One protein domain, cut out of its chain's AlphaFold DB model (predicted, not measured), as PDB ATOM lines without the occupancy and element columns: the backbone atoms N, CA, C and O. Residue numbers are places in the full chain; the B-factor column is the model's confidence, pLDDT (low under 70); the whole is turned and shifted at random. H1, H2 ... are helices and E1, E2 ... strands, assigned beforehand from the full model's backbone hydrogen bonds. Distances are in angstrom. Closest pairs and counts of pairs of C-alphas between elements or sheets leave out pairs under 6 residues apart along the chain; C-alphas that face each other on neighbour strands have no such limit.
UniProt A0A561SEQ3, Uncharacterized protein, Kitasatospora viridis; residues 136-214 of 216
ATOM      1  N   ALA A 136     -23.623  13.485  -4.361       83.50
ATOM      2  CA  ALA A 136     -23.314  12.469  -3.364       83.50
ATOM      3  C   ALA A 136     -24.168  12.710  -2.113       83.50
ATOM      4  O   ALA A 136     -24.367  13.860  -1.713       83.50
ATOM      5  N   GLU A 137     -24.647  11.637  -1.486       77.31
ATOM      6  CA  GLU A 137     -25.441  11.760  -0.267       77.31
ATOM      7  C   GLU A 137     -24.619  12.430   0.836       77.31
ATOM      8  O   GLU A 137     -23.612  11.907   1.310       77.31
ATOM      9  N   GLN A 138     -25.048  13.631   1.216       73.31
ATOM     10  CA  GLN A 138     -24.424  14.443   2.249       73.31
ATOM     11  C   GLN A 138     -25.537  15.017   3.114       73.31
ATOM     12  O   GLN A 138     -26.222  15.956   2.711       73.31
ATOM     13  N   ALA A 139     -25.739  14.458   4.304       68.94
ATOM     14  CA  ALA A 139     -26.682  15.023   5.256       68.94
ATOM     15  C   ALA A 139     -26.175  16.398   5.709       68.94
ATOM     16  O   ALA A 139     -25.098  16.516   6.299       68.94
ATOM     17  N   ARG A 140     -26.947  17.450   5.435       64.38
ATOM     18  CA  ARG A 140     -26.731  18.759   6.050       64.38
ATOM     19  C   ARG A 140     -27.613  18.824   7.292       64.38
ATOM     20  O   ARG A 140     -28.825  18.615   7.210       64.38
ATOM     21  N   GLY A 141     -26.996  19.101   8.443       54.91
ATOM     22  CA  GLY A 141     -27.747  19.434   9.654       54.91
ATOM     23  C   GLY A 141     -28.689  20.605   9.374       54.91
ATOM     24  O   GLY A 141     -28.410  21.412   8.482       54.91
ATOM     25  N   ALA A 142     -29.811  20.681  10.095       52.12
ATOM     26  CA  ALA A 142     -30.727  21.809   9.982       52.12
ATOM     27  C   ALA A 142     -29.926  23.113  10.144       52.12
ATOM     28  O   ALA A 142     -29.392  23.396  11.217       52.12
ATOM     29  N   GLY A 143     -29.776  23.880   9.057       47.44
ATOM     30  CA  GLY A 143     -29.320  25.263   9.157       47.44
ATOM     31  C   GLY A 143     -30.265  26.025  10.085       47.44
ATOM     32  O   GLY A 143     -31.375  25.563  10.337       47.44
ATOM     33  N   ALA A 144     -29.837  27.181  10.592       44.22
ATOM     34  CA  ALA A 144     -30.558  27.953  11.611       44.22
ATOM     35  C   ALA A 144     -32.044  28.274  11.295       44.22
ATOM     36  O   ALA A 144     -32.768  28.660  12.205       44.22
ATOM     37  N   ASP A 145     -32.517  28.036  10.067       45.25
ATOM     38  CA  ASP A 145     -33.938  27.879   9.723       45.25
ATOM     39  C   ASP A 145     -34.440  26.443   9.980       45.25
ATOM     40  O   ASP A 145     -34.767  25.663   9.072       45.25
ATOM     41  N   ALA A 146     -34.500  26.090  11.262       47.50
ATOM     42  CA  ALA A 146     -35.169  24.898  11.761       47.50
ATOM     43  C   ALA A 146     -36.656  25.202  12.009       47.50
ATOM     44  O   ALA A 146     -37.111  25.251  13.146       47.50
ATOM     45  N   GLU A 147     -37.434  25.410  10.944       47.94
ATOM     46  CA  GLU A 147     -38.901  25.504  11.072       47.94
ATOM     47  C   GLU A 147     -39.550  24.112  11.252       47.94
ATOM     48  O   GLU A 147     -40.712  23.991  11.627       47.94
ATOM     49  N   VAL A 148     -38.771  23.037  11.057       52.28
ATOM     50  CA  VAL A 148     -39.123  21.672  11.471       52.28
ATOM     51  C   VAL A 148     -38.014  21.149  12.378       52.28
ATOM     52  O   VAL A 148     -37.001  20.624  11.912       52.28
ATOM     53  N   SER A 149     -38.176  21.343  13.686       55.66
ATOM     54  CA  SER A 149     -37.313  20.732  14.700       55.66
ATOM     55  C   SER A 149     -37.184  19.228  14.433       55.66
ATOM     56  O   SER A 149     -38.183  18.517  14.450       55.66
ATOM     57  N   GLY A 150     -35.964  18.750  14.176       69.50
ATOM     58  CA  GLY A 150     -35.662  17.321  14.008       69.50
ATOM     59  C   GLY A 150     -35.521  16.810  12.569       69.50
ATOM     60  O   GLY A 150     -35.026  15.700  12.395       69.50
ATOM     61  N   SER A 151     -35.866  17.593  11.536       82.06
ATOM     62  CA  SER A 151     -35.680  17.154  10.142       82.06
ATOM     63  C   SER A 151     -34.279  17.443   9.590       82.06
ATOM     64  O   SER A 151     -33.688  18.499   9.824       82.06
ATOM     65  N   VAL A 152     -33.770  16.510   8.789       89.00
ATOM     66  CA  VAL A 152     -32.471  16.547   8.109       89.00
ATOM     67  C   VAL A 152     -32.676  16.834   6.628       89.00
ATOM     68  O   VAL A 152     -33.528  16.224   5.983       89.00
ATOM     69  N   ARG A 153     -31.878  17.750   6.073       91.06
ATOM     70  CA  ARG A 153     -31.878  18.066   4.640       91.06
ATOM     71  C   ARG A 153     -30.783  17.258   3.947       91.06
ATOM     72  O   ARG A 153     -29.610  17.377   4.299       91.06
ATOM     73  N   VAL A 154     -31.153  16.480   2.935       92.81
ATOM     74  CA  VAL A 154     -30.225  15.700   2.104       92.81
ATOM     75  C   VAL A 154     -30.294  16.221   0.664       92.81
ATOM     76  O   VAL A 154     -31.215  15.857  -0.075       92.81
ATOM     77  N   PRO A 155     -29.372  17.116   0.255       94.50
ATOM     78  CA  PRO A 155     -29.240  17.554  -1.132       94.50
ATOM     79  C   PRO A 155     -29.101  16.359  -2.074       94.50
ATOM     80  O   PRO A 155     -28.368  15.418  -1.769       94.50
ATOM     81  N   TRP A 156     -29.799  16.391  -3.211       95.88
ATOM     82  CA  TRP A 156     -29.881  15.228  -4.091       95.88
ATOM     83  C   TRP A 156     -29.656  15.539  -5.569       95.88
ATOM     84  O   TRP A 156     -28.772  14.931  -6.166       95.88
ATOM     85  N   ILE A 157     -30.399  16.474  -6.167       97.50
ATOM     86  CA  ILE A 157     -30.266  16.795  -7.600       97.50
ATOM     87  C   ILE A 157     -30.036  18.291  -7.755       97.50
ATOM     88  O   ILE A 157     -30.904  19.082  -7.398       97.50
ATOM     89  N   ALA A 158     -28.883  18.688  -8.288       96.69
ATOM     90  CA  ALA A 158     -28.566  20.092  -8.528       96.69
ATOM     91  C   ALA A 158     -28.738  20.457 -10.001       96.69
ATOM     92  O   ALA A 158     -28.303  19.720 -10.887       96.69
ATOM     93  N   CYS A 159     -29.311  21.630 -10.257       96.75
ATOM     94  CA  CYS A 159     -29.226  22.271 -11.558       96.75
ATOM     95  C   CYS A 159     -27.946  23.104 -11.643       96.75
ATOM     96  O   CYS A 159     -27.747  24.033 -10.865       96.75
ATOM     97  N   THR A 160     -27.085  22.800 -12.609       95.00
ATOM     98  CA  THR A 160     -25.802  23.495 -12.803       95.00
ATOM     99  C   THR A 160     -25.961  24.883 -13.423       95.00
ATOM    100  O   THR A 160     -25.060  25.706 -13.290       95.00
ATOM    101  N   GLY A 161     -27.101  25.161 -14.065       93.31
ATOM    102  CA  GLY A 161     -27.414  26.472 -14.638       93.31
ATOM    103  C   GLY A 161     -27.804  27.501 -13.577       93.31
ATOM    104  O   GLY A 161     -27.160  28.536 -13.453       93.31
ATOM    105  N   CYS A 162     -28.838  27.201 -12.783       93.12
ATOM    106  CA  CYS A 162     -29.379  28.133 -11.786       93.12
ATOM    107  C   CYS A 162     -28.862  27.911 -10.358       93.12
ATOM    108  O   CYS A 162     -29.113  28.726  -9.472       93.12
ATOM    109  N   GLY A 163     -28.193  26.784 -10.102       94.62
ATOM    110  CA  GLY A 163     -27.743  26.386  -8.771       94.62
ATOM    111  C   GLY A 163     -28.844  25.853  -7.849       94.62
ATOM    112  O   GLY A 163     -28.534  25.467  -6.727       94.62
ATOM    113  N   ALA A 164     -30.113  25.809  -8.272       96.56
ATOM    114  CA  ALA A 164     -31.189  25.253  -7.452       96.56
ATOM    115  C   ALA A 164     -30.981  23.752  -7.202       96.56
ATOM    116  O   ALA A 164     -30.515  23.022  -8.081       96.56
ATOM    117  N   VAL A 165     -31.355  23.289  -6.010       97.25
ATOM    118  CA  VAL A 165     -31.140  21.902  -5.582       97.25
ATOM    119  C   VAL A 165     -32.440  21.277  -5.096       97.25
ATOM    120  O   VAL A 165     -33.059  21.780  -4.159       97.25
ATOM    121  N   LEU A 166     -32.832  20.152  -5.694       97.50
ATOM    122  CA  LEU A 166     -33.837  19.257  -5.131       97.50
ATOM    123  C   LEU A 166     -33.220  18.509  -3.946       97.50
ATOM    124  O   LEU A 166     -32.204  17.821  -4.074       97.50
ATOM    125  N   THR A 167     -33.847  18.669  -2.791       96.12
ATOM    126  CA  THR A 167     -33.389  18.204  -1.486       96.12
ATOM    127  C   THR A 167     -34.468  17.328  -0.865       96.12
ATOM    128  O   THR A 167     -35.640  17.701  -0.862       96.12
ATOM    129  N   ARG A 168     -34.072  16.183  -0.312       95.25
ATOM    130  CA  ARG A 168     -34.959  15.289   0.440       95.25
ATOM    131  C   ARG A 168     -34.961  15.672   1.914       95.25
ATOM    132  O   ARG A 168     -33.915  16.025   2.464       95.25
ATOM    133  N   LEU A 169     -36.130  15.625   2.540       94.00
ATOM    134  CA  LEU A 169     -36.278  15.766   3.983       94.00
ATOM    135  C   LEU A 169     -36.368  14.390   4.623       94.00
ATOM    136  O   LEU A 169     -37.166  13.570   4.193       94.00
ATOM    137  N   HIS A 170     -35.586  14.170   5.667       93.06
ATOM    138  CA  HIS A 170     -35.603  12.946   6.461       93.06
ATOM    139  C   HIS A 170     -35.732  13.283   7.944       93.06
ATOM    140  O   HIS A 170     -35.528  14.431   8.343       93.06
ATOM    141  N   GLU A 171     -36.026  12.287   8.764       90.94
ATOM    142  CA  GLU A 171     -35.796  12.343  10.208       90.94
ATOM    143  C   GLU A 171     -34.638  11.431  10.605       90.94
ATOM    144  O   GLU A 171     -34.245  10.538   9.850       90.94
ATOM    145  N   TRP A 172     -34.069  11.690  11.780       88.12
ATOM    146  CA  TRP A 172     -33.172  10.741  12.428       88.12
ATOM    147  C   TRP A 172     -33.998   9.685  13.141       88.12
ATOM    148  O   TRP A 172     -34.759   9.994  14.057       88.12
ATOM    149  N   GLU A 173     -33.791   8.440  12.751       87.44
ATOM    150  CA  GLU A 173     -34.405   7.298  13.397       87.44
ATOM    151  C   GLU A 173     -33.707   6.984  14.731       87.44
ATOM    152  O   GLU A 173     -32.506   7.250  14.891       87.44
ATOM    153  N   PRO A 174     -34.397   6.346  15.696       86.56
ATOM    154  CA  PRO A 174     -33.813   5.988  16.990       86.56
ATOM    155  C   PRO A 174     -32.571   5.087  16.908       86.56
ATOM    156  O   PRO A 174     -31.769   5.056  17.840       86.56
ATOM    157  N   TRP A 175     -32.403   4.348  15.806       86.06
ATOM    158  CA  TRP A 175     -31.237   3.497  15.544       86.06
ATOM    159  C   TRP A 175     -30.066   4.235  14.872       86.06
ATOM    160  O   TRP A 175     -29.053   3.611  14.565       86.06
ATOM    161  N   GLY A 176     -30.163   5.557  14.692       85.38
ATOM    162  CA  GLY A 176     -29.060   6.414  14.250       85.38
ATOM    163  C   GLY A 176     -28.892   6.535  12.734       85.38
ATOM    164  O   GLY A 176     -27.894   7.098  12.286       85.38
ATOM    165  N   GLU A 177     -29.846   6.040  11.948       87.12
ATOM    166  CA  GLU A 177     -29.891   6.229  10.495       87.12
ATOM    167  C   GLU A 177     -30.972   7.246  10.114       87.12
ATOM    168  O   GLU A 177     -31.802   7.629  10.937       87.12
ATOM    169  N   LEU A 178     -30.943   7.726   8.872       89.94
ATOM    170  CA  LEU A 178     -32.033   8.544   8.343       89.94
ATOM    171  C   LEU A 178     -33.232   7.658   8.000       89.94
ATOM    172  O   LEU A 178     -33.048   6.509   7.593       89.94
ATOM    173  N   SER A 179     -34.438   8.218   8.096       90.50
ATOM    174  CA  SER A 179     -35.660   7.551   7.639       90.50
ATOM    175  C   SER A 179     -35.492   7.024   6.211       90.50
ATOM    176  O   SER A 179     -34.940   7.712   5.347       90.50
ATOM    177  N   TYR A 180     -35.962   5.802   5.946       87.50
ATOM    178  CA  TYR A 180     -35.804   5.183   4.623       87.50
ATOM    179  C   TYR A 180     -36.485   6.011   3.527       87.50
ATOM    180  O   TYR A 180     -35.880   6.319   2.496       87.50
ATOM    181  N   LEU A 181     -37.734   6.403   3.794       90.62
ATOM    182  CA  LEU A 181     -38.519   7.291   2.948       90.62
ATOM    183  C   LEU A 181     -38.289   8.749   3.344       90.62
ATOM    184  O   LEU A 181     -38.102   9.079   4.520       90.62
ATOM    185  N   ALA A 182     -38.323   9.623   2.343       93.88
ATOM    186  CA  ALA A 182     -38.330  11.055   2.571       93.88
ATOM    187  C   ALA A 182     -39.686  11.496   3.150       93.88
ATOM    188  O   ALA A 182     -40.742  11.102   2.668       93.88
ATOM    189  N   LEU A 183     -39.651  12.390   4.136       94.19
ATOM    190  CA  LEU A 183     -40.823  13.067   4.701       94.19
ATOM    191  C   LEU A 183     -41.381  14.162   3.773       94.19
ATOM    192  O   LEU A 183     -42.391  14.800   4.066       94.19
ATOM    193  N   GLY A 184     -40.666  14.460   2.690       95.50
ATOM    194  CA  GLY A 184     -41.017  15.479   1.713       95.50
ATOM    195  C   GLY A 184     -39.807  15.963   0.930       95.50
ATOM    196  O   GLY A 184     -38.663  15.580   1.192       95.50
ATOM    197  N   TYR A 185     -40.061  16.862  -0.015       97.12
ATOM    198  CA  TYR A 185     -39.033  17.393  -0.907       97.12
ATOM    199  C   TYR A 185     -39.018  18.915  -0.884       97.12
ATOM    200  O   TYR A 185     -40.052  19.576  -0.769       97.12
ATOM    201  N   LEU A 186     -37.827  19.484  -1.021       96.38
ATOM    202  CA  LEU A 186     -37.592  20.917  -1.096       96.38
ATOM    203  C   LEU A 186     -36.838  21.248  -2.375       96.38
ATOM    204  O   LEU A 186     -35.962  20.494  -2.787       96.38
ATOM    205  N   ILE A 187     -37.106  22.416  -2.947       96.88
ATOM    206  CA  ILE A 187     -36.145  23.071  -3.835       96.88
ATOM    207  C   ILE A 187     -35.470  24.166  -3.022       96.88
ATOM    208  O   ILE A 187     -36.157  25.015  -2.453       96.88
ATOM    209  N   THR A 188     -34.144  24.142  -2.950       94.94
ATOM    210  CA  THR A 188     -33.340  25.094  -2.176       94.94
ATOM    211  C   THR A 188     -32.386  25.881  -3.066       94.94
ATOM    212  O   THR A 188     -32.086  25.464  -4.187       94.94
ATOM    213  N   SER A 189     -31.872  27.000  -2.554       91.81
ATOM    214  CA  SER A 189     -30.709  27.682  -3.133       91.81
ATOM    215  C   SER A 189     -29.466  26.777  -3.131       91.81
ATOM    216  O   SER A 189     -29.416  25.770  -2.420       91.81
ATOM    217  N   ALA A 190     -28.444  27.141  -3.911       85.69
ATOM    218  CA  ALA A 190     -27.206  26.364  -4.065       85.69
ATOM    219  C   ALA A 190     -26.453  26.128  -2.743       85.69
ATOM    220  O   ALA A 190     -25.917  25.049  -2.482       85.69
ATOM    221  N   ASP A 191     -26.439  27.136  -1.874       84.00
ATOM    222  CA  ASP A 191     -25.867  27.064  -0.527       84.00
ATOM    223  C   ASP A 191     -26.781  26.318   0.467       84.00
ATOM    224  O   ASP A 191     -26.351  25.965   1.564       84.00
ATOM    225  N   GLY A 192     -28.015  25.999   0.069       81.94
ATOM    226  CA  GLY A 192     -29.019  25.323   0.887       81.94
ATOM    227  C   GLY A 192     -29.618  26.199   1.989       81.94
ATOM    228  O   GLY A 192     -30.329  25.664   2.846       81.94
ATOM    229  N   SER A 193     -29.327  27.507   1.992       83.69
ATOM    230  CA  SER A 193     -29.790  28.440   3.024       83.69
ATOM    231  C   SER A 193     -31.275  28.768   2.864       83.69
ATOM    232  O   SER A 193     -32.021  28.693   3.836       83.69
ATOM    233  N   ALA A 194     -31.727  29.030   1.637       88.94
ATOM    234  CA  ALA A 194     -33.106  29.390   1.338       88.94
ATOM    235  C   ALA A 194     -33.914  28.193   0.821       88.94
ATOM    236  O   ALA A 194     -33.473  27.453  -0.062       88.94
ATOM    237  N   VAL A 195     -35.140  28.043   1.330       93.38
ATOM    238  CA  VAL A 195     -36.151  27.138   0.770       93.38
ATOM    239  C   VAL A 195     -36.981  27.915  -0.246       93.38
ATOM    240  O   VAL A 195     -37.683  28.857   0.105       93.38
ATOM    241  N   LEU A 196     -36.905  27.514  -1.511       94.06
ATOM    242  CA  LEU A 196     -37.618  28.152  -2.614       94.06
ATOM    243  C   LEU A 196     -39.021  27.562  -2.776       94.06
ATOM    244  O   LEU A 196     -39.974  28.287  -3.051       94.06
ATOM    245  N   ARG A 197     -39.156  26.237  -2.621       96.19
ATOM    246  CA  ARG A 197     -40.430  25.503  -2.736       96.19
ATOM    247  C   ARG A 197     -40.427  24.255  -1.852       96.19
ATOM    248  O   ARG A 197     -39.366  23.676  -1.624       96.19
ATOM    249  N   ARG A 198     -41.611  23.818  -1.410       96.12
ATOM    250  CA  ARG A 198     -41.827  22.605  -0.602       96.12
ATOM    251  C   ARG A 198     -42.902  21.713  -1.220       96.12
ATOM    252  O   ARG A 198     -43.884  22.214  -1.763       96.12
ATOM    253  N   PHE A 199     -42.703  20.407  -1.102       96.56
ATOM    254  CA  PHE A 199     -43.567  19.353  -1.621       96.56
ATOM    255  C   PHE A 199     -43.757  18.262  -0.552       96.56
ATOM    256  O   PHE A 199     -42.836  18.044   0.244       96.56
ATOM    257  N   PRO A 200     -44.928  17.598  -0.511       95.56
ATOM    258  CA  PRO A 200     -45.162  16.453   0.372       95.56
ATOM    259  C   PRO A 200     -44.347  15.215  -0.054       95.56
ATOM    260  O   PRO A 200     -43.693  15.220  -1.097       95.56
ATOM    261  N   ASP A 201     -44.367  14.178   0.780       92.94
ATOM    262  CA  ASP A 201     -43.661  12.891   0.630       92.94
ATOM    263  C   ASP A 201     -44.045  12.093  -0.632       92.94
ATOM    264  O   ASP A 201     -43.205  11.415  -1.219       92.94
ATOM    265  N   ASP A 202     -45.277  12.240  -1.113       91.88
ATOM    266  CA  ASP A 202     -45.815  11.557  -2.302       91.88
ATOM    267  C   ASP A 202     -45.545  12.274  -3.646       91.88
ATOM    268  O   ASP A 202     -46.074  11.901  -4.704       91.88
ATOM    269  N   ALA A 203     -44.765  13.360  -3.611       95.44
ATOM    270  CA  ALA A 203     -44.694  14.346  -4.686       95.44
ATOM    271  C   ALA A 203     -43.318  14.474  -5.349       95.44
ATOM    272  O   ALA A 203     -43.005  15.549  -5.872       95.44
ATOM    273  N   VAL A 204     -42.514  13.408  -5.363       96.06
ATOM    274  CA  VAL A 204     -41.167  13.433  -5.955       96.06
ATOM    275  C   VAL A 204     -41.185  13.875  -7.424       96.06
ATOM    276  O   VAL A 204     -40.428  14.773  -7.794       96.06
ATOM    277  N   ASP A 205     -42.129  13.375  -8.227       94.56
ATOM    278  CA  ASP A 205     -42.260  13.734  -9.649       94.56
ATOM    279  C   ASP A 205     -42.576  15.222  -9.822       94.56
ATOM    280  O   ASP A 205     -41.981  15.921 -10.641       94.56
ATOM    281  N   ARG A 206     -43.479  15.753  -8.983       95.69
ATOM    282  CA  ARG A 206     -43.852  17.177  -8.990       95.69
ATOM    283  C   ARG A 206     -42.690  18.061  -8.549       95.69
ATOM    284  O   ARG A 206     -42.511  19.148  -9.099       95.69
ATOM    285  N   ALA A 207     -41.914  17.613  -7.565       97.50
ATOM    286  CA  ALA A 207     -40.731  18.321  -7.096       97.50
ATOM    287  C   ALA A 207     -39.639  18.346  -8.178       97.50
ATOM    288  O   ALA A 207     -39.021  19.386  -8.410       97.50
ATOM    289  N   PHE A 208     -39.457  17.238  -8.899       97.50
ATOM    290  CA  PHE A 208     -38.523  17.151 -10.015       97.50
ATOM    291  C   PHE A 208     -38.959  17.996 -11.218       97.50
ATOM    292  O   PHE A 208     -38.173  18.799 -11.721       97.50
ATOM    293  N   ALA A 209     -40.229  17.921 -11.623       96.00
ATOM    294  CA  ALA A 209     -40.789  18.776 -12.671       96.00
ATOM    295  C   ALA A 209     -40.640  20.268 -12.328       96.00
ATOM    296  O   ALA A 209     -40.309  21.095 -13.180       96.00
ATOM    297  N   ALA A 210     -40.816  20.623 -11.054       96.69
ATOM    298  CA  ALA A 210     -40.587  21.973 -10.566       96.69
ATOM    299  C   ALA A 210     -39.113  22.409 -10.622       96.69
ATOM    300  O   ALA A 210     -38.863  23.587 -10.873       96.69
ATOM    301  N   LEU A 211     -38.156  21.498 -10.408       97.12
ATOM    302  CA  LEU A 211     -36.730  21.778 -10.600       97.12
ATOM    303  C   LEU A 211     -36.420  22.019 -12.086       97.12
ATOM    304  O   LEU A 211     -35.732  22.981 -12.416       97.12
ATOM    305  N   LEU A 212     -36.963  21.192 -12.984       95.00
ATOM    306  CA  LEU A 212     -36.782  21.330 -14.436       95.00
ATOM    307  C   LEU A 212     -37.320  22.663 -14.975       95.00
ATOM    308  O   LEU A 212     -36.686  23.288 -15.834       95.00
ATOM    309  N   ALA A 213     -38.468  23.094 -14.450       94.69
ATOM    310  CA  ALA A 213     -39.127  24.352 -14.787       94.69
ATOM    311  C   ALA A 213     -38.567  25.568 -14.026       94.69
ATOM    312  O   ALA A 213     -39.034  26.687 -14.243       94.69
ATOM    313  N   HIS A 214     -37.599  25.378 -13.123       91.06
ATOM    314  CA  HIS A 214     -37.013  26.488 -12.382       91.06
ATOM    315  C   HIS A 214     -36.256  27.419 -13.345       91.06
ATOM    316  O   HIS A 214     -35.422  26.931 -14.118       91.06
TER     317      HIS A 214
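Overview. This is residues 136 to 214 of the 216 residues of an uncharacterized protein of Kitasatospora viridis (UniProt A0A561SEQ3). One strongly twisted sheet of four antiparallel strands makes a wall, with a single helix, H1, packed over one face and running along the strands. The sheet is a meander, each strand the antiparallel neighbour of the one before, in the order E1, E2, E3, E4; a long loop, residues 172 to 183, reaches out at one end of the longest axis, and the E1 to E2 turn lies at the other. The printed part has 79 residues, with E1, E2, E3, E4 and H1 following one another along the chain; the class is mixed, helices and strands, with under half of the residues in named elements. It is compact, with a radius of gyration of the C-alphas of 12.0 A and spans of 37 by 26 by 24 A.

Arrangement. After residues 136 to 150, which hold no named element, E1, residues 151 to 159, is an edge strand and bends by 52 degrees at residue 156. It forms a hairpin with E2, residues 165 to 171, at 160 degrees, antiparallel; N 154 and O 168 are 2.8 A apart, within hydrogen-bond range. E2 forms a hairpin with E3, residues 184 to 188, at 141 degrees, with N 167 and O 186 at 2.8 A. E3 forms a hairpin with E4, residues 195 to 199, the other edge strand, at 158 degrees, with N 187 and O 197 at 2.9 A. E1 and E4 are apart. H1, residues 204 to 212, is on the sheet at a height over the sheet of 8.3 A. It lies over E3 and, only just, over E2, on which 3 of its 9 C-alphas fall; on the local plane its line and that of E3 stand at 1 degrees, along the strands. The closest C-alphas of E3 and H1 are those of Tyr 185 and Ala 207, 6.5 A apart. In H1 every O i to N i+4 pair is within hydrogen-bond range.

Along the chain. E1 begins at C-alpha 151, (-35.680, 17.154, 10.142), and is 23.2 A long from first to last C-alpha. E2 is 19.0 A long, E3 12.9 A and E4 11.0 A. H1 is 12.4 A long and ends at C-alpha 212, (-36.782, 21.330, -14.436).

Size, cuts and confidence. The two C-alphas farthest apart are those of Gly 161 and Pro 174, at 38.2 A. The printed part has no cut. The link from E2 to E3, 12 residues, is long; E3 to E4 is short, and E1 to E2 and E4 to H1 are tight. The mean pLDDT of the printed part is 86.4, and residues 139 to 150 are under 70.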